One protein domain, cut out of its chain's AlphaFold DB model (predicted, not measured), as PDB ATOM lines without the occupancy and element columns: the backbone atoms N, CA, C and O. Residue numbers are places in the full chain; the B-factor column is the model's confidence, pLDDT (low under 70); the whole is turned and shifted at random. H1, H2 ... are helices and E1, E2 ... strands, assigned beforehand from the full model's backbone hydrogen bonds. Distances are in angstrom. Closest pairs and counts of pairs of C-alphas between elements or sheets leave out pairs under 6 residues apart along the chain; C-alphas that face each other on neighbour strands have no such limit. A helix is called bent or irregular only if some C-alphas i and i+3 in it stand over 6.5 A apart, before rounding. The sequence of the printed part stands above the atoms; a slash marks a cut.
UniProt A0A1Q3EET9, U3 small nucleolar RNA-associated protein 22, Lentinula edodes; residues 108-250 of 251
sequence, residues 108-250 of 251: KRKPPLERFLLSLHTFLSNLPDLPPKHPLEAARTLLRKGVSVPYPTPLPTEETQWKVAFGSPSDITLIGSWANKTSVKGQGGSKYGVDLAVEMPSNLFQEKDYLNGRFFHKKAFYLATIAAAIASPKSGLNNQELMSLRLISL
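Overview. This is residues 108 to 250 of the 251 residues of the protein "U3 small nucleolar RNA-associated protein 22" of Lentinula edodes (UniProt A0A1Q3EET9). An elongated body holds two small sheets in its two halves, with the long helix H4 packed between them. H1 runs along one face of the three-stranded sheet E3 E4 E5, and H2 packs side by side with part of H4 near the strand pair E1 E2. The printed part has 143 residues, in the order H1 E1 H2 E2 E3 H3 E4 H4 E5; the class is mixed, helices and strands. It is compact, with a radius of gyration of the C-alphas of 16.6 A and spans of 54 by 30 by 29 A.

Arrangement. In the mixed sheet, inner strand E4, residues 193 to 199, is antiparallel to edge strand E3, residues 172 to 175 (N 173 and O 197, 2.9 A), and parallel to edge strand E5, residues 244 to 250 (N 198 and O 248, 2.9 A). H1, residues 108 to 125, is on this sheet at a height of 10.1 A; its closest C-alphas to E3 are His 121 and Ile 172, 7.0 A. H3, residues 176 to 179, is on the opposite face from H1. H4, residues 211 to 231, is on the sheet too, its closest C-alphas to E5 being Lys 219 and Ser 249, 7.2 A; E4, H4 and E5 form a strand-helix-strand unit, two parallel neighbour strands with a helix between. H2, residues 135 to 144, touches H4 at residues 221 to 228 alone, at a shallow tilt of 20 degrees, the same way; the closest C-alphas are Leu 142 and Ala 228, 7.1 A. E2, residues 164 to 166, is antiparallel to E1, residues 130 to 133, with N 130 and O 166 2.8 A apart; its closest C-alphas to H4 are Val 164 and Lys 218, 5.7 A. Every O i to N i+4 pair is within hydrogen-bond range in H2, against 12 of 14 in H1 and 15 of 17 in H4; H3 is too short for one.

Along the chain. H1 begins at C-alpha 108 (160.392, 213.450, 142.324) and is 27.4 A long; H4 is 31.5 A. H1 is only just irregular, with C-alphas 108 and 111 6.8 A apart, and H4 is irregular, with C-alphas 212 and 215 8.3 A apart. E4 measures 19.5 A, and E5 18.4 A, ending at C-alpha 250 (168.304, 195.104, 165.166).

Size, cuts and confidence. The two C-alphas farthest apart, of Lys 108 and Glu 159, are 54.3 A apart. The printed part has no cut. The links H2 to E2, H3 to E4, E4 to H4 and H4 to E5 are long. The mean pLDDT of the printed part is 84.9; residue 189, residues 233 to 236 and residues 238 to 250 are under 70.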
ATOM      1  N   LYS A 108     160.357 214.335 143.506       85.12
ATOM      2  CA  LYS A 108     160.392 213.450 142.324       85.12
ATOM      3  C   LYS A 108     161.160 212.134 142.532       85.12
ATOM      4  O   LYS A 108     160.912 211.183 141.803       85.12
ATOM      5  N   ARG A 109     162.103 212.079 143.481       79.12
ATOM      6  CA  ARG A 109     162.926 210.887 143.758       79.12
ATOM      7  C   ARG A 109     162.341 209.973 144.835       79.12
ATOM      8  O   ARG A 109     162.844 208.869 144.996       79.12
ATOM      9  N   LYS A 110     161.307 210.413 145.561       84.12
ATOM     10  CA  LYS A 110     160.696 209.622 146.640       84.12
ATOM     11  C   LYS A 110     159.890 208.425 146.105       84.12
ATOM     12  O   LYS A 110     160.165 207.320 146.558       84.12
ATOM     13  N   PRO A 111     159.009 208.570 145.090       87.81
ATOM     14  CA  PRO A 111     158.185 207.448 144.635       87.81
ATOM     15  C   PRO A 111     158.964 206.261 144.037       87.81
ATOM     16  O   PRO A 111     158.604 205.124 144.332       87.81
ATOM     17  N   PRO A 112     160.019 206.455 143.212       86.94
ATOM     18  CA  PRO A 112     160.836 205.334 142.737       86.94
ATOM     19  C   PRO A 112     161.512 204.578 143.886       86.94
ATOM     20  O   PRO A 112     161.436 203.351 143.946       86.94
ATOM     21  N   LEU A 113     162.052 205.316 144.861       86.31
ATOM     22  CA  LEU A 113     162.665 204.730 146.046       86.31
ATOM     23  C   LEU A 113     161.653 203.941 146.883       86.31
ATOM     24  O   LEU A 113     161.955 202.832 147.297       86.31
ATOM     25  N   GLU A 114     160.452 204.469 147.113       88.00
ATOM     26  CA  GLU A 114     159.400 203.759 147.853       88.00
ATOM     27  C   GLU A 114     159.017 202.437 147.171       88.00
ATOM     28  O   GLU A 114     158.883 201.412 147.838       88.00
ATOM     29  N   ARG A 115     158.925 202.419 145.833       90.31
ATOM     30  CA  ARG A 115     158.691 201.181 145.066       90.31
ATOM     31  C   ARG A 115     159.846 200.194 145.213       90.31
ATOM     32  O   ARG A 115     159.607 198.997 145.362       90.31
ATOM     33  N   PHE A 116     161.084 200.684 145.182       89.06
ATOM     34  CA  PHE A 116     162.267 199.859 145.411       89.06
ATOM     35  C   PHE A 116     162.281 199.271 146.828       89.06
ATOM     36  O   PHE A 116     162.493 198.072 146.974       89.06
ATOM     37  N   LEU A 117     161.997 200.077 147.854       89.69
ATOM     38  CA  LEU A 117     161.936 199.633 149.249       89.69
ATOM     39  C   LEU A 117     160.837 198.588 149.462       89.69
ATOM     40  O   LEU A 117     161.072 197.602 150.153       89.69
ATOM     41  N   LEU A 118     159.676 198.745 148.822       91.19
ATOM     42  CA  LEU A 118     158.598 197.756 148.882       91.19
ATOM     43  C   LEU A 118     158.979 196.435 148.191       91.19
ATOM     44  O   LEU A 118     158.690 195.352 148.707       91.19
ATOM     45  N   SER A 119     159.651 196.517 147.040       91.06
ATOM     46  CA  SER A 119     160.192 195.341 146.345       91.06
ATOM     47  C   SER A 119     161.242 194.628 147.202       91.06
ATOM     48  O   SER A 119     161.179 193.414 147.378       91.06
ATOM     49  N   LEU A 120     162.157 195.388 147.811       90.44
ATOM     50  CA  LEU A 120     163.181 194.869 148.713       90.44
ATOM     51  C   LEU A 120     162.562 194.215 149.950       90.44
ATOM     52  O   LEU A 120     162.968 193.114 150.302       90.44
ATOM     53  N   HIS A 121     161.564 194.843 150.575       91.69
ATOM     54  CA  HIS A 121     160.832 194.261 151.699       91.69
ATOM     55  C   HIS A 121     160.220 192.914 151.298       91.69
ATOM     56  O   HIS A 121     160.470 191.898 151.937       91.69
ATOM     57  N   THR A 122     159.495 192.880 150.175       91.56
ATOM     58  CA  THR A 122     158.887 191.650 149.644       91.56
ATOM     59  C   THR A 122     159.941 190.578 149.362       91.56
ATOM     60  O   THR A 122     159.726 189.405 149.654       91.56
ATOM     61  N   PHE A 123     161.092 190.961 148.813       91.81
ATOM     62  CA  PHE A 123     162.199 190.049 148.555       91.81
ATOM     63  C   PHE A 123     162.771 189.461 149.850       91.81
ATOM     64  O   PHE A 123     162.919 188.245 149.939       91.81
ATOM     65  N   LEU A 124     163.053 190.300 150.853       91.06
ATOM     66  CA  LEU A 124     163.617 189.868 152.134       91.06
ATOM     67  C   LEU A 124     162.656 188.971 152.922       91.06
ATOM     68  O   LEU A 124     163.099 187.966 153.475       91.06
ATOM     69  N   SER A 125     161.357 189.279 152.927       91.00
ATOM     70  CA  SER A 125     160.339 188.456 153.595       91.00
ATOM     71  C   SER A 125     160.157 187.078 152.948       91.00
ATOM     72  O   SER A 125     159.763 186.139 153.626       91.00
ATOM     73  N   ASN A 126     160.450 186.936 151.650       91.25
ATOM     74  CA  ASN A 126     160.307 185.676 150.911       91.25
ATOM     75  C   ASN A 126     161.607 184.854 150.836       91.25
ATOM     76  O   ASN A 126     161.686 183.887 150.070       91.25
ATOM     77  N   LEU A 127     162.652 185.232 151.580       90.62
ATOM     78  CA  LEU A 127     163.892 184.462 151.593       90.62
ATOM     79  C   LEU A 127     163.686 183.101 152.272       90.62
ATOM     80  O   LEU A 127     163.060 183.035 153.326       90.62
ATOM     81  N   PRO A 128     164.233 182.011 151.702       91.31
ATOM     82  CA  PRO A 128     164.081 180.686 152.280       91.31
ATOM     83  C   PRO A 128     164.931 180.531 153.542       91.31
ATOM     84  O   PRO A 128     166.110 180.900 153.557       91.31
ATOM     85  N   ASP A 129     164.354 179.889 154.553       92.44
ATOM     86  CA  ASP A 129     165.058 179.530 155.778       92.44
ATOM     87  C   ASP A 129     166.202 178.543 155.494       92.44
ATOM     88  O   ASP A 129     166.098 177.634 154.660       92.44
ATOM     89  N   LEU A 130     167.315 178.702 156.211       91.81
ATOM     90  CA  LEU A 130     168.439 177.772 156.177       91.81
ATOM     91  C   LEU A 130     168.534 177.022 157.503       91.81
ATOM     92  O   LEU A 130     168.589 177.653 158.563       91.81
ATOM     93  N   PRO A 131     168.645 175.682 157.460       92.50
ATOM     94  CA  PRO A 131     168.736 174.887 158.671       92.50
ATOM     95  C   PRO A 131     170.034 175.187 159.444       92.50
ATOM     96  O   PRO A 131     171.028 175.602 158.835       92.50
ATOM     97  N   PRO A 132     170.070 174.917 160.763       93.38
ATOM     98  CA  PRO A 132     171.256 175.123 161.587       93.38
ATOM     99  C   PRO A 132     172.475 174.329 161.102       93.38
ATOM    100  O   PRO A 132     172.441 173.100 161.025       93.38
ATOM    101  N   LYS A 133     173.582 175.029 160.840       93.38
ATOM    102  CA  LYS A 133     174.869 174.478 160.388       93.38
ATOM    103  C   LYS A 133     176.028 174.959 161.249       93.38
ATOM    104  O   LYS A 133     175.921 175.952 161.967       93.38
ATOM    105  N   HIS A 134     177.157 174.261 161.160       93.56
ATOM    106  CA  HIS A 134     178.380 174.695 161.825       93.56
ATOM    107  C   HIS A 134     178.888 176.022 161.209       93.56
ATOM    108  O   HIS A 134     178.901 176.138 159.977       93.56
ATOM    109  N   PRO A 135     179.346 177.011 162.006       91.50
ATOM    110  CA  PRO A 135     179.720 178.347 161.514       91.50
ATOM    111  C   PRO A 135     180.760 178.337 160.385       91.50
ATOM    112  O   PRO A 135     180.642 179.084 159.409       91.50
ATOM    113  N   LEU A 136     181.761 177.457 160.484       91.31
ATOM    114  CA  LEU A 136     182.808 177.311 159.465       91.31
ATOM    115  C   LEU A 136     182.288 176.694 158.160       91.31
ATOM    116  O   LEU A 136     182.669 177.124 157.072       91.31
ATOM    117  N   GLU A 137     181.397 175.706 158.245       92.25
ATOM    118  CA  GLU A 137     180.793 175.072 157.068       92.25
ATOM    119  C   GLU A 137     179.869 176.055 156.335       92.25
ATOM    120  O   GLU A 137     179.888 176.174 155.103       92.25
ATOM    121  N   ALA A 138     179.091 176.810 157.108       90.94
ATOM    122  CA  ALA A 138     178.174 177.808 156.597       90.94
ATOM    123  C   ALA A 138     178.929 178.955 155.896       90.94
ATOM    124  O   ALA A 138     178.579 179.328 154.773       90.94
ATOM    125  N   ALA A 139     180.032 179.432 156.485       91.25
ATOM    126  CA  ALA A 139     180.894 180.439 155.865       91.25
ATOM    127  C   ALA A 139     181.552 179.940 154.569       91.25
ATOM    128  O   ALA A 139     181.544 180.652 153.567       91.25
ATOM    129  N   ARG A 140     182.043 178.692 154.530       91.88
ATOM    130  CA  ARG A 140     182.572 178.083 153.292       91.88
ATOM    131  C   ARG A 140     181.505 178.004 152.194       91.88
ATOM    132  O   ARG A 140     181.810 178.225 151.023       91.88
ATOM    133  N   THR A 141     180.257 177.712 152.558       91.38
ATOM    134  CA  THR A 141     179.132 177.661 151.609       91.38
ATOM    135  C   THR A 141     178.843 179.033 150.995       91.38
ATOM    136  O   THR A 141     178.598 179.118 149.792       91.38
ATOM    137  N   LEU A 142     178.896 180.102 151.793       89.25
ATOM    138  CA  LEU A 142     178.728 181.476 151.307       89.25
ATOM    139  C   LEU A 142     179.920 181.944 150.470       89.25
ATOM    140  O   LEU A 142     179.723 182.566 149.427       89.25
ATOM    141  N   LEU A 143     181.136 181.544 150.844       91.62
ATOM    142  CA  LEU A 143     182.339 181.876 150.087       91.62
ATOM    143  C   LEU A 143     182.300 181.290 148.669       91.62
ATOM    144  O   LEU A 143     182.675 181.964 147.715       91.62
ATOM    145  N   ARG A 144     181.751 180.076 148.498       89.81
ATOM    146  CA  ARG A 144     181.497 179.482 147.168       89.81
ATOM    147  C   ARG A 144     180.507 180.287 146.322       89.81
ATOM    148  O   ARG A 144     180.553 180.203 145.102       89.81
ATOM    149  N   LYS A 145     179.620 181.058 146.958       86.31
ATOM    150  CA  LYS A 145     178.706 182.001 146.294       86.31
ATOM    151  C   LYS A 145     179.338 183.385 146.075       86.31
ATOM    152  O   LYS A 145     178.655 184.276 145.587       86.31
ATOM    153  N   GLY A 146     180.611 183.569 146.432       87.69
ATOM    154  CA  GLY A 146     181.343 184.829 146.286       87.69
ATOM    155  C   GLY A 146     181.166 185.816 147.443       87.69
ATOM    156  O   GLY A 146     181.598 186.958 147.318       87.69
ATOM    157  N   VAL A 147     180.556 185.411 148.565       90.69
ATOM    158  CA  VAL A 147     180.336 186.288 149.729       90.69
ATOM    159  C   VAL A 147     181.117 185.783 150.936       90.69
ATOM    160  O   VAL A 147     180.927 184.655 151.388       90.69
ATOM    161  N   SER A 148     181.993 186.631 151.473       91.50
ATOM    162  CA  SER A 148     182.730 186.348 152.707       91.50
ATOM    163  C   SER A 148     181.913 186.754 153.933       91.50
ATOM    164  O   SER A 148     181.254 187.792 153.921       91.50
ATOM    165  N   VAL A 149     181.974 185.951 154.998       91.44
ATOM    166  CA  VAL A 149     181.333 186.265 156.283       91.44
ATOM    167  C   VAL A 149     182.334 187.014 157.168       91.44
ATOM    168  O   VAL A 149     183.360 186.431 157.526       91.44
ATOM    169  N   PRO A 150     182.066 188.275 157.549       91.19
ATOM    170  CA  PRO A 150     182.972 189.058 158.383       91.19
ATOM    171  C   PRO A 150     182.780 188.701 159.864       91.19
ATOM    172  O   PRO A 150     182.134 189.434 160.611       91.19
ATOM    173  N   TYR A 151     183.295 187.547 160.295       90.31
ATOM    174  CA  TYR A 151     183.225 187.169 161.706       90.31
ATOM    175  C   TYR A 151     184.065 188.114 162.582       90.31
ATOM    176  O   TYR A 151     185.208 188.417 162.219       90.31
ATOM    177  N   PRO A 152     183.529 188.567 163.731       88.25
ATOM    178  CA  PRO A 152     184.301 189.331 164.702       88.25
ATOM    179  C   PRO A 152     185.364 188.445 165.363       88.25
ATOM    180  O   PRO A 152     185.296 187.218 165.326       88.25
ATOM    181  N   THR A 153     186.360 189.064 165.986       85.75
ATOM    182  CA  THR A 153     187.341 188.347 166.804       85.75
ATOM    183  C   THR A 153     186.737 187.985 168.172       85.75
ATOM    184  O   THR A 153     186.027 188.807 168.754       85.75
ATOM    185  N   PRO A 154     187.022 186.793 168.733       87.69
ATOM    186  CA  PRO A 154     187.802 185.689 168.167       87.69
ATOM    187  C   PRO A 154     187.008 184.888 167.126       87.69
ATOM    188  O   PRO A 154     185.819 184.653 167.296       87.69
ATOM    189  N   LEU A 155     187.694 184.422 166.081       87.75
ATOM    190  CA  LEU A 155     187.087 183.618 165.018       87.75
ATOM    191  C   LEU A 155     186.506 182.297 165.561       87.75
ATOM    192  O   LEU A 155     187.082 181.706 166.480       87.75
ATOM    193  N   PRO A 156     185.416 181.779 164.963       87.75
ATOM    194  CA  PRO A 156     184.854 180.494 165.358       87.75
ATOM    195  C   PRO A 156     185.833 179.353 165.043       87.75
ATOM    196  O   PRO A 156     186.356 179.262 163.932       87.75
ATOM    197  N   THR A 157     186.063 178.468 166.011       87.94
ATOM    198  CA  THR A 157     186.922 177.278 165.880       87.94
ATOM    199  C   THR A 157     186.104 176.022 165.558       87.94
ATOM    200  O   THR A 157     184.873 176.024 165.628       87.94
ATOM    201  N   GLU A 158     186.770 174.919 165.203       85.06
ATOM    202  CA  GLU A 158     186.103 173.627 164.941       85.06
ATOM    203  C   GLU A 158     185.469 173.001 166.194       85.06
ATOM    204  O   GLU A 158     184.579 172.165 166.092       85.06
ATOM    205  N   GLU A 159     185.871 173.446 167.384       83.50
ATOM    206  CA  GLU A 159     185.322 172.987 168.665       83.50
ATOM    207  C   GLU A 159     183.991 173.673 169.025       83.50
ATOM    208  O   GLU A 159     183.343 173.323 170.018       83.50
ATOM    209  N   THR A 160     183.557 174.660 168.231       85.81
ATOM    210  CA  THR A 160     182.335 175.417 168.514       85.81
ATOM    211  C   THR A 160     181.085 174.536 168.422       85.81
ATOM    212  O   THR A 160     180.736 173.989 167.385       85.81
ATOM    213  N   GLN A 161     180.368 174.414 169.543       87.06
ATOM    214  CA  GLN A 161     179.150 173.593 169.631       87.06
ATOM    215  C   GLN A 161     177.878 174.332 169.189       87.06
ATOM    216  O   GLN A 161     176.833 173.718 168.967       87.06
ATOM    217  N   TRP A 162     177.937 175.661 169.089       89.31
ATOM    218  CA  TRP A 162     176.808 176.469 168.641       89.31
ATOM    219  C   TRP A 162     176.723 176.468 167.112       89.31
ATOM    220  O   TRP A 162     177.721 176.343 166.406       89.31
ATOM    221  N   LYS A 163     175.500 176.599 166.598       92.31
ATOM    222  CA  LYS A 163     175.201 176.560 165.162       92.31
ATOM    223  C   LYS A 163     174.686 177.914 164.691       92.31
ATOM    224  O   LYS A 163     174.092 178.660 165.470       92.31
ATOM    225  N   VAL A 164     174.886 178.200 163.409       92.75
ATOM    226  CA  VAL A 164     174.282 179.340 162.709       92.75
ATOM    227  C   VAL A 164     173.157 178.848 161.811       92.75
ATOM    228  O   VAL A 164     173.275 177.806 161.172       92.75
ATOM    229  N   ALA A 165     172.067 179.596 161.766       93.94
ATOM    230  CA  ALA A 165     170.917 179.349 160.909       93.94
ATOM    231  C   ALA A 165     170.476 180.680 160.296       93.94
ATOM    232  O   ALA A 165     170.903 181.746 160.746       93.94
ATOM    233  N   PHE A 166     169.644 180.611 159.263       94.62
ATOM    234  CA  PHE A 166     168.993 181.786 158.698       94.62
ATOM    235  C   PHE A 166     167.487 181.559 158.732       94.62
ATOM    236  O   PHE A 166     167.029 180.480 158.370       94.62
ATOM    237  N   GLY A 167     166.751 182.577 159.155       93.19
ATOM    238  CA  GLY A 167     165.299 182.627 159.076       93.19
ATOM    239  C   GLY A 167     164.866 183.934 158.423       93.19
ATOM    240  O   GLY A 167     165.580 184.939 158.534       93.19
ATOM    241  N   SER A 168     163.717 183.934 157.754       92.62
ATOM    242  CA  SER A 168     163.097 185.165 157.249       92.62
ATOM    243  C   SER A 168     163.012 186.227 158.360       92.62
ATOM    244  O   SER A 168     162.626 185.862 159.470       92.62
ATOM    245  N   PRO A 169     163.348 187.506 158.105       93.44
ATOM    246  CA  PRO A 169     163.278 188.557 159.123       93.44
ATOM    247  C   PRO A 169     161.913 188.627 159.814       93.44
ATOM    248  O   PRO A 169     160.889 188.501 159.142       93.44
ATOM    249  N   SER A 170     161.902 188.853 161.130       92.50
ATOM    250  CA  SER A 170     160.654 189.024 161.889       92.50
ATOM    251  C   SER A 170     159.994 190.367 161.601       92.50
ATOM    252  O   SER A 170     158.780 190.425 161.421       92.50
ATOM    253  N   ASP A 171     160.808 191.414 161.500       92.44
ATOM    254  CA  ASP A 171     160.375 192.759 161.153       92.44
ATOM    255  C   ASP A 171     161.431 193.458 160.286       92.44
ATOM    256  O   ASP A 171     162.634 193.177 160.362       92.44
ATOM    257  N   ILE A 172     160.968 194.360 159.422       92.94
ATOM    258  CA  ILE A 172     161.813 195.177 158.552       92.94
ATOM    259  C   ILE A 172     161.322 196.616 158.645       92.94
ATOM    260  O   ILE A 172     160.306 196.987 158.057       92.94
ATOM    261  N   THR A 173     162.087 197.453 159.338       91.94
ATOM    262  CA  THR A 173     161.715 198.842 159.604       91.94
ATOM    263  C   THR A 173     162.646 199.828 158.923       91.94
ATOM    264  O   THR A 173     163.860 199.651 158.812       91.94
ATOM    265  N   LEU A 174     162.057 200.913 158.432       91.25
ATOM    266  CA  LEU A 174     162.797 202.033 157.877       91.25
ATOM    267  C   LEU A 174     163.242 202.939 159.022       91.25
ATOM    268  O   LEU A 174     162.401 203.464 159.751       91.25
ATOM    269  N   ILE A 175     164.550 203.136 159.165       91.75
ATOM    270  CA  ILE A 175     165.137 203.922 160.255       91.75
ATOM    271  C   ILE A 175     165.998 205.073 159.716       91.75
ATOM    272  O   ILE A 175     166.174 205.263 158.509       91.75
ATOM    273  N   GLY A 176     166.510 205.892 160.632       88.88
ATOM    274  CA  GLY A 176     167.448 206.965 160.320       88.88
ATOM    275  C   GLY A 176     166.803 208.229 159.747       88.88
ATOM    276  O   GLY A 176     165.604 208.490 159.874       88.88
ATOM    277  N   SER A 177     167.642 209.060 159.124       88.12
ATOM    278  CA  SER A 177     167.247 210.402 158.667       88.12
ATOM    279  C   SER A 177     166.136 210.386 157.614       88.12
ATOM    280  O   SER A 177     165.346 211.328 157.530       88.12
ATOM    281  N   TRP A 178     166.051 209.313 156.821       87.31
ATOM    282  CA  TRP A 178     165.057 209.203 155.760       87.31
ATOM    283  C   TRP A 178     163.656 208.971 156.327       87.31
ATOM    284  O   TRP A 178     162.723 209.680 155.948       87.31
ATOM    285  N   ALA A 179     163.522 208.051 157.290       88.19
ATOM    286  CA  ALA A 179     162.269 207.802 158.005       88.19
ATOM    287  C   ALA A 179     161.750 209.075 158.693       88.19
ATOM    288  O   ALA A 179     160.580 209.433 158.567       88.19
ATOM    289  N   ASN A 180     162.662 209.824 159.321       89.56
ATOM    290  CA  ASN A 180     162.350 211.063 160.035       89.56
ATOM    291  C   ASN A 180     162.178 212.285 159.119       89.56
ATOM    292  O   ASN A 180     161.897 213.377 159.606       89.56
ATOM    293  N   LYS A 181     162.334 212.129 157.795       86.19
ATOM    294  CA  LYS A 181     162.272 213.219 156.801       86.19
ATOM    295  C   LYS A 181     163.300 214.337 157.046       86.19
ATOM    296  O   LYS A 181     163.107 215.461 156.590       86.19
ATOM    297  N   THR A 182     164.407 214.018 157.716       87.56
ATOM    298  CA  THR A 182     165.513 214.937 158.034       87.56
ATOM    299  C   THR A 182     166.758 214.702 157.175       87.56
ATOM    300  O   THR A 182     167.799 215.309 157.415       87.56
ATOM    301  N   SER A 183     166.687 213.834 156.159       86.75
ATOM    302  CA  SER A 183     167.810 213.601 155.248       86.75
ATOM    303  C   SER A 183     168.226 214.872 154.511       86.75
ATOM    304  O   SER A 183     167.399 215.570 153.923       86.75
ATOM    305  N   VAL A 184     169.535 215.108 154.462       87.12
ATOM    306  CA  VAL A 184     170.162 216.201 153.716       87.12
ATOM    307  C   VAL A 184     171.215 215.658 152.758       87.12
ATOM    308  O   VAL A 184     171.762 214.569 152.942       87.12
ATOM    309  N   LYS A 185     171.483 216.407 151.691       83.31
ATOM    310  CA  LYS A 185     172.497 216.067 150.699       83.31
ATOM    311  C   LYS A 185     173.888 216.204 151.326       83.31
ATOM    312  O   LYS A 185     174.246 217.278 151.798       83.31
ATOM    313  N   GLY A 186     174.671 215.126 151.299       76.31
ATOM    314  CA  GLY A 186     176.042 215.136 151.808       76.31
ATOM    315  C   GLY A 186     176.978 216.034 150.989       76.31
ATOM    316  O   GLY A 186     176.711 216.340 149.818       76.31
ATOM    317  N   GLN A 187     178.100 216.432 151.596       73.75
ATOM    318  CA  GLN A 187     179.139 217.204 150.911       73.75
ATOM    319  C   GLN A 187     179.640 216.474 149.650       73.75
ATOM    320  O   GLN A 187     179.632 215.245 149.575       73.75
ATOM    321  N   GLY A 188     180.006 217.237 148.616       72.31
ATOM    322  CA  GLY A 188     180.512 216.684 147.352       72.31
ATOM    323  C   GLY A 188     179.465 216.016 146.453       72.31
ATOM    324  O   GLY A 188     179.822 215.318 145.511       72.31
ATOM    325  N   GLY A 189     178.165 216.202 146.710       65.62
ATOM    326  CA  GLY A 189     177.128 215.566 145.891       65.62
ATOM    327  C   GLY A 189     176.857 214.109 146.251       65.62
ATOM    328  O   GLY A 189     176.253 213.396 145.447       65.62
ATOM    329  N   SER A 190     177.269 213.689 147.449       70.75
ATOM    330  CA  SER A 190     177.046 212.335 147.942       70.75
ATOM    331  C   SER A 190     175.557 211.963 147.915       70.75
ATOM    332  O   SER A 190     174.672 212.809 148.096       70.75
ATOM    333  N   LYS A 191     175.279 210.689 147.630       76.31
ATOM    334  CA  LYS A 191     173.912 210.161 147.554       76.31
ATOM    335  C   LYS A 191     173.262 210.209 148.941       76.31
ATOM    336  O   LYS A 191     173.952 210.109 149.952       76.31
ATOM    337  N   TYR A 192     171.936 210.328 148.987       82.00
ATOM    338  CA  TYR A 192     171.203 210.150 150.242       82.00
ATOM    339  C   TYR A 192     171.430 208.723 150.762       82.00
ATOM    340  O   TYR A 192     171.566 207.792 149.965       82.00
ATOM    341  N   GLY A 193     171.538 208.575 152.080       83.12
ATOM    342  CA  GLY A 193     171.595 207.279 152.751       83.12
ATOM    343  C   GLY A 193     170.199 206.878 153.205       83.12
ATOM    344  O   GLY A 193     169.437 207.729 153.666       83.12
ATOM    345  N   VAL A 194     169.869 205.603 153.043       88.50
ATOM    346  CA  VAL A 194     168.628 205.023 153.557       88.50
ATOM    347  C   VAL A 194     169.020 203.838 154.419       88.50
ATOM    348  O   VAL A 194     169.706 202.929 153.946       88.50
ATOM    349  N   ASP A 195     168.604 203.874 155.678       89.12
ATOM    350  CA  ASP A 195     168.950 202.858 156.660       89.12
ATOM    351  C   ASP A 195     167.742 201.942 156.870       89.12
ATOM    352  O   ASP A 195     166.627 202.401 157.134       89.12
ATOM    353  N   LEU A 196     167.965 200.637 156.720       91.56
ATOM    354  CA  LEU A 196     166.953 199.614 156.964       91.56
ATOM    355  C   LEU A 196     167.368 198.771 158.158       91.56
ATOM    356  O   LEU A 196     168.461 198.202 158.172       91.56
ATOM    357  N   ALA A 197     166.470 198.695 159.128       91.56
ATOM    358  CA  ALA A 197     166.548 197.810 160.265       91.56
ATOM    359  C   ALA A 197     165.912 196.462 159.915       91.56
ATOM    360  O   ALA A 197     164.778 196.413 159.448       91.56
ATOM    361  N   VAL A 198     166.653 195.378 160.124       93.62
ATOM    362  CA  VAL A 198     166.185 194.005 159.901       93.62
ATOM    363  C   VAL A 198     166.279 193.243 161.215       93.62
ATOM    364  O   VAL A 198     167.380 193.033 161.732       93.62
ATOM    365  N   GLU A 199     165.137 192.842 161.756       93.50
ATOM    366  CA  GLU A 199     165.056 192.097 163.008       93.50
ATOM    367  C   GLU A 199     165.272 190.603 162.755       93.50
ATOM    368  O   GLU A 199     164.620 189.984 161.903       93.50
ATOM    369  N   MET A 200     166.218 190.014 163.488       92.81
ATOM    370  CA  MET A 200     166.470 188.577 163.424       92.81
ATOM    371  C   MET A 200     165.422 187.816 164.248       92.81
ATOM    372  O   MET A 200     165.198 188.167 165.404       92.81
ATOM    373  N   PRO A 201     164.847 186.721 163.727       92.94
ATOM    374  CA  PRO A 201     163.897 185.915 164.484       92.94
ATOM    375  C   PRO A 201     164.449 185.372 165.803       92.94
ATOM    376  O   PRO A 201     165.537 184.788 165.852       92.94
ATOM    377  N   SER A 202     163.643 185.475 166.863       91.31
ATOM    378  CA  SER A 202     164.001 185.023 168.215       91.31
ATOM    379  C   SER A 202     164.337 183.527 168.294       91.31
ATOM    380  O   SER A 202     165.166 183.114 169.103       91.31
ATOM    381  N   ASN A 203     163.766 182.712 167.400       90.38
ATOM    382  CA  ASN A 203     164.013 181.270 167.307       90.38
ATOM    383  C   ASN A 203     165.445 180.897 166.863       90.38
ATOM    384  O   ASN A 203     165.851 179.745 167.022       90.38
ATOM    385  N   LEU A 204     166.216 181.842 166.310       90.00
ATOM    386  CA  LEU A 204     167.612 181.625 165.925       90.00
ATOM    387  C   LEU A 204     168.565 181.732 167.122       90.00
ATOM    388  O   LEU A 204     169.715 181.272 167.040       90.00
ATOM    389  N   PHE A 205     168.107 182.322 168.227       91.19
ATOM    390  CA  PHE A 205     168.916 182.582 169.409       91.19
ATOM    391  C   PHE A 205     168.740 181.515 170.483       91.19
ATOM    392  O   PHE A 205     167.693 180.898 170.654       91.19
ATOM    393  N   GLN A 206     169.826 181.291 171.208       90.62
ATOM    394  CA  GLN A 206     169.882 180.478 172.409       90.62
ATOM    395  C   GLN A 206     170.180 181.397 173.591       90.62
ATOM    396  O   GLN A 206     170.908 182.377 173.445       90.62
ATOM    397  N   GLU A 207     169.698 181.041 174.784       89.69
ATOM    398  CA  GLU A 207     169.841 181.870 175.992       89.69
ATOM    399  C   GLU A 207     171.284 182.310 176.268       89.69
ATOM    400  O   GLU A 207     171.500 183.386 176.797       89.69
ATOM    401  N   LYS A 208     172.287 181.508 175.890       90.69
ATOM    402  CA  LYS A 208     173.716 181.781 176.135       90.69
ATOM    403  C   LYS A 208     174.434 182.488 174.979       90.69
ATOM    404  O   LYS A 208     175.665 182.532 174.979       90.69
ATOM    405  N   ASP A 209     173.719 183.020 173.990       90.12
ATOM    406  CA  ASP A 209     174.342 183.690 172.836       90.12
ATOM    407  C   ASP A 209     174.902 185.083 173.146       90.12
ATOM    408  O   ASP A 209     175.719 185.599 172.380       90.12
ATOM    409  N   TYR A 210     174.547 185.667 174.292       90.31
ATOM    410  CA  TYR A 210     175.184 186.891 174.783       90.31
ATOM    411  C   TYR A 210     176.642 186.662 175.228       90.31
ATOM    412  O   TYR A 210     177.428 187.605 175.297       90.31
ATOM    413  N   LEU A 211     177.038 185.413 175.511       89.25
ATOM    414  CA  LEU A 211     178.396 185.075 175.939       89.25
ATOM    415  C   LEU A 211     179.349 184.952 174.747       89.25
ATOM    416  O   LEU A 211     178.997 184.418 173.693       89.25
ATOM    417  N   ASN A 212     180.601 185.371 174.945       85.88
ATOM    418  CA  ASN A 212     181.706 185.205 173.988       85.88
ATOM    419  C   ASN A 212     181.411 185.755 172.579       85.88
ATOM    420  O   ASN A 212     181.905 185.225 171.586       85.88
ATOM    421  N   GLY A 213     180.557 186.779 172.476       86.19
ATOM    422  CA  GLY A 213     180.206 187.413 171.205       86.19
ATOM    423  C   GLY A 213     179.506 186.492 170.199       86.19
ATOM    424  O   GLY A 213     179.536 186.775 168.999       86.19
ATOM    425  N   ARG A 214     178.884 185.387 170.637       90.06
ATOM    426  CA  ARG A 214     178.178 184.441 169.744       90.06
ATOM    427  C   ARG A 214     177.058 185.116 168.962       90.06
ATOM    428  O   ARG A 214     176.896 184.843 167.773       90.06
ATOM    429  N   PHE A 215     176.354 186.047 169.598       92.06
ATOM    430  CA  PHE A 215     175.368 186.900 168.950       92.06
ATOM    431  C   PHE A 215     175.934 187.598 167.703       92.06
ATOM    432  O   PHE A 215     175.388 187.462 166.610       92.06
ATOM    433  N   PHE A 216     177.087 188.261 167.828       92.38
ATOM    434  CA  PHE A 216     177.718 188.965 166.709       92.38
ATOM    435  C   PHE A 216     178.152 188.021 165.584       92.38
ATOM    436  O   PHE A 216     178.098 188.396 164.416       92.38
ATOM    437  N   HIS A 217     178.524 186.782 165.907       92.31
ATOM    438  CA  HIS A 217     178.814 185.773 164.892       92.31
ATOM    439  C   HIS A 217     177.560 185.346 164.124       92.31
ATOM    440  O   HIS A 217     177.591 185.273 162.894       92.31
ATOM    441  N   LYS A 218     176.451 185.094 164.833       92.69
ATOM    442  CA  LYS A 218     175.154 184.792 164.212       92.69
ATOM    443  C   LYS A 218     174.681 185.956 163.340       92.69
ATOM    444  O   LYS A 218     174.324 185.733 162.188       92.69
ATOM    445  N   LYS A 219     174.800 187.189 163.836       93.44
ATOM    446  CA  LYS A 219     174.499 188.432 163.109       93.44
ATOM    447  C   LYS A 219     175.352 188.604 161.853       93.44
ATOM    448  O   LYS A 219     174.821 188.895 160.785       93.44
ATOM    449  N   ALA A 220     176.664 188.380 161.944       93.00
ATOM    450  CA  ALA A 220     177.562 188.458 160.792       93.00
ATOM    451  C   ALA A 220     177.185 187.434 159.711       93.00
ATOM    452  O   ALA A 220     177.139 187.772 158.526       93.00
ATOM    453  N   PHE A 221     176.866 186.199 160.115       93.50
ATOM    454  CA  PHE A 221     176.373 185.174 159.199       93.50
ATOM    455  C   PHE A 221     175.034 185.572 158.561       93.50
ATOM    456  O   PHE A 221     174.896 185.476 157.343       93.50
ATOM    457  N   TYR A 222     174.091 186.079 159.356       93.81
ATOM    458  CA  TYR A 222     172.772 186.524 158.905       93.81
ATOM    459  C   TYR A 222     172.858 187.628 157.838       93.81
ATOM    460  O   TYR A 222     172.266 187.539 156.757       93.81
ATOM    461  N   LEU A 223     173.684 188.646 158.082       92.94
ATOM    462  CA  LEU A 223     173.923 189.716 157.114       92.94
ATOM    463  C   LEU A 223     174.609 189.199 155.846       92.94
ATOM    464  O   LEU A 223     174.241 189.597 154.743       92.94
ATOM    465  N   ALA A 224     175.561 188.273 155.976       92.38
ATOM    466  CA  ALA A 224     176.220 187.669 154.823       92.38
ATOM    467  C   ALA A 224     175.257 186.811 153.983       92.38
ATOM    468  O   ALA A 224     175.345 186.819 152.754       92.38
ATOM    469  N   THR A 225     174.301 186.113 154.607       92.81
ATOM    470  CA  THR A 225     173.251 185.384 153.878       92.81
ATOM    471  C   THR A 225     172.329 186.321 153.104       92.81
ATOM    472  O   THR A 225     172.051 186.053 151.934       92.81
ATOM    473  N   ILE A 226     171.930 187.451 153.701       91.88
ATOM    474  CA  ILE A 226     171.138 188.483 153.016       91.88
ATOM    475  C   ILE A 226     171.937 189.083 151.858       91.88
ATOM    476  O   ILE A 226     171.435 189.168 150.740       91.88
ATOM    477  N   ALA A 227     173.203 189.435 152.089       90.38
ATOM    478  CA  ALA A 227     174.078 189.978 151.055       90.38
ATOM    479  C   ALA A 227     174.237 189.004 149.876       90.38
ATOM    480  O   ALA A 227     174.137 189.415 148.722       90.38
ATOM    481  N   ALA A 228     174.410 187.706 150.147       90.50
ATOM    482  CA  ALA A 228     174.476 186.676 149.112       90.50
ATOM    483  C   ALA A 228     173.159 186.511 148.342       90.50
ATOM    484  O   ALA A 228     173.184 186.233 147.142       90.50
ATOM    485  N   ALA A 229     172.015 186.683 149.007       89.75
ATOM    486  CA  ALA A 229     170.716 186.648 148.351       89.75
ATOM    487  C   ALA A 229     170.511 187.865 147.434       89.75
ATOM    488  O   ALA A 229     170.105 187.696 146.287       89.75
ATOM    489  N   ILE A 230     170.858 189.068 147.899       88.38
ATOM    490  CA  ILE A 230     170.752 190.314 147.123       88.38
ATOM    491  C   ILE A 230     171.706 190.301 145.922       88.38
ATOM    492  O   ILE A 230     171.305 190.658 144.815       88.38
ATOM    493  N   ALA A 231     172.950 189.853 146.123       85.75
ATOM    494  CA  ALA A 231     173.957 189.752 145.067       85.75
ATOM    495  C   ALA A 231     173.617 188.690 144.007       85.75
ATOM    496  O   ALA A 231     174.185 188.698 142.915       85.75
ATOM    497  N   SER A 232     172.698 187.767 144.309       83.38
ATOM    498  CA  SER A 232     172.240 186.781 143.338       83.38
ATOM    499  C   SER A 232     171.495 187.469 142.186       83.38
ATOM    500  O   SER A 232     170.604 188.274 142.443       83.38
ATOM    501  N   PRO A 233     171.740 187.099 140.916       69.19
ATOM    502  CA  PRO A 233     171.028 187.672 139.767       69.19
ATOM    503  C   PRO A 233     169.515 187.393 139.775       69.19
ATOM    504  O   PRO A 233     168.767 187.997 139.014       69.19
ATOM    505  N   LYS A 234     169.051 186.486 140.646       66.81
ATOM    506  CA  LYS A 234     167.631 186.181 140.863       66.81
ATOM    507  C   LYS A 234     166.905 187.220 141.723       66.81
ATOM    508  O   LYS A 234     165.693 187.114 141.860       66.81
ATOM    509  N   SER A 235     167.612 188.187 142.312       65.69
ATOM    510  CA  SER A 235     167.005 189.181 143.201       65.69
ATOM    511  C   SER A 235     166.085 190.162 142.471       65.69
ATOM    512  O   SER A 235     165.188 190.719 143.091       65.69
ATOM    513  N   GLY A 236     166.266 190.372 141.158       66.06
ATOM    514  CA  GLY A 236     165.425 191.284 140.369       66.06
ATOM    515  C   GLY A 236     165.499 192.753 140.816       66.06
ATOM    516  O   GLY A 236     164.715 193.581 140.354       66.06
ATOM    517  N   LEU A 237     166.435 193.089 141.712       71.69
ATOM    518  CA  LEU A 237     166.629 194.433 142.243       71.69
ATOM    519  C   LEU A 237     167.472 195.251 141.252       71.69
ATOM    520  O   LEU A 237     168.630 194.936 140.975       71.69
ATOM    521  N   ASN A 238     166.889 196.315 140.696       57.97
ATOM    522  CA  ASN A 238     167.582 197.205 139.764       57.97
ATOM    523  C   ASN A 238     168.648 198.035 140.503       57.97
ATOM    524  O   ASN A 238     168.335 198.994 141.203       57.97
ATOM    525  N   ASN A 239     169.925 197.708 140.289       52.62
ATOM    526  CA  ASN A 239     171.093 198.327 140.940       52.62
ATOM    527  C   ASN A 239     171.320 199.827 140.630       52.62
ATOM    528  O   ASN A 239     172.280 200.418 141.123       52.62
ATOM    529  N   GLN A 240     170.485 200.465 139.801       45.00
ATOM    530  CA  GLN A 240     170.735 201.826 139.305       45.00
ATOM    531  C   GLN A 240     170.258 202.946 140.243       45.00
ATOM    532  O   GLN A 240     170.755 204.068 140.144       45.00
ATOM    533  N   GLU A 241     169.370 202.656 141.198       48.19
ATOM    534  CA  GLU A 241     168.845 203.661 142.140       48.19
ATOM    535  C   GLU A 241     169.505 203.621 143.524       48.19
ATOM    536  O   GLU A 241     169.076 204.341 144.423       48.19
ATOM    537  N   LEU A 242     170.576 202.832 143.695       43.34
ATOM    538  CA  LEU A 242     171.253 202.640 144.979       43.34
ATOM    539  C   LEU A 242     171.885 203.949 145.481       43.34
ATOM    540  O   LEU A 242     173.045 204.289 145.214       43.34
ATOM    541  N   MET A 243     171.064 204.700 146.209       50.88
ATOM    542  CA  MET A 243     171.400 205.345 147.470       50.88
ATOM    543  C   MET A 243     172.149 204.342 148.351       50.88
ATOM    544  O   MET A 243     171.918 203.138 148.247       50.88
ATOM    545  N   SER A 244     173.112 204.808 149.146       48.38
ATOM    546  CA  SER A 244     173.886 203.908 150.007       48.38
ATOM    547  C   SER A 244     172.917 203.256 150.992       48.38
ATOM    548  O   SER A 244     172.447 203.918 151.914       48.38
ATOM    549  N   LEU A 245     172.564 201.996 150.734       50.09
ATOM    550  CA  LEU A 245     171.702 201.209 151.597       50.09
ATOM    551  C   LEU A 245     172.586 200.572 152.658       50.09
ATOM    552  O   LEU A 245     173.478 199.782 152.333       50.09
ATOM    553  N   ARG A 246     172.354 200.928 153.917       59.09
ATOM    554  CA  ARG A 246     172.992 200.262 155.049       59.09
ATOM    555  C   ARG A 246     171.943 199.391 155.719       59.09
ATOM    556  O   ARG A 246     170.925 199.878 156.200       59.09
ATOM    557  N   LEU A 247     172.197 198.088 155.691       54.78
ATOM    558  CA  LEU A 247     171.427 197.108 156.441       54.78
ATOM    559  C   LEU A 247     171.982 197.072 157.859       54.78
ATOM    560  O   LEU A 247     173.142 196.714 158.074       54.78
ATOM    561  N   ILE A 248     171.150 197.468 158.808       59.84
ATOM    562  CA  ILE A 248     171.422 197.374 160.233       59.84
ATOM    563  C   ILE A 248     170.542 196.238 160.731       59.84
ATOM    564  O   ILE A 248     169.335 196.265 160.546       59.84
ATOM    565  N   SER A 249     171.130 195.205 161.325       48.38
ATOM    566  CA  SER A 249     170.310 194.223 162.032       48.38
ATOM    567  C   SER A 249     170.035 194.748 163.439       48.38
ATOM    568  O   SER A 249     170.984 195.162 164.119       48.38
ATOM    569  N   LEU A 250     168.756 194.800 163.810       44.09
ATOM    570  CA  LEU A 250     168.304 195.104 165.166       44.09
ATOM    571  C   LEU A 250     168.057 193.794 165.921       44.09
ATOM    572  O   LEU A 250     167.853 192.745 165.299       44.09
TER     573      LEU A 250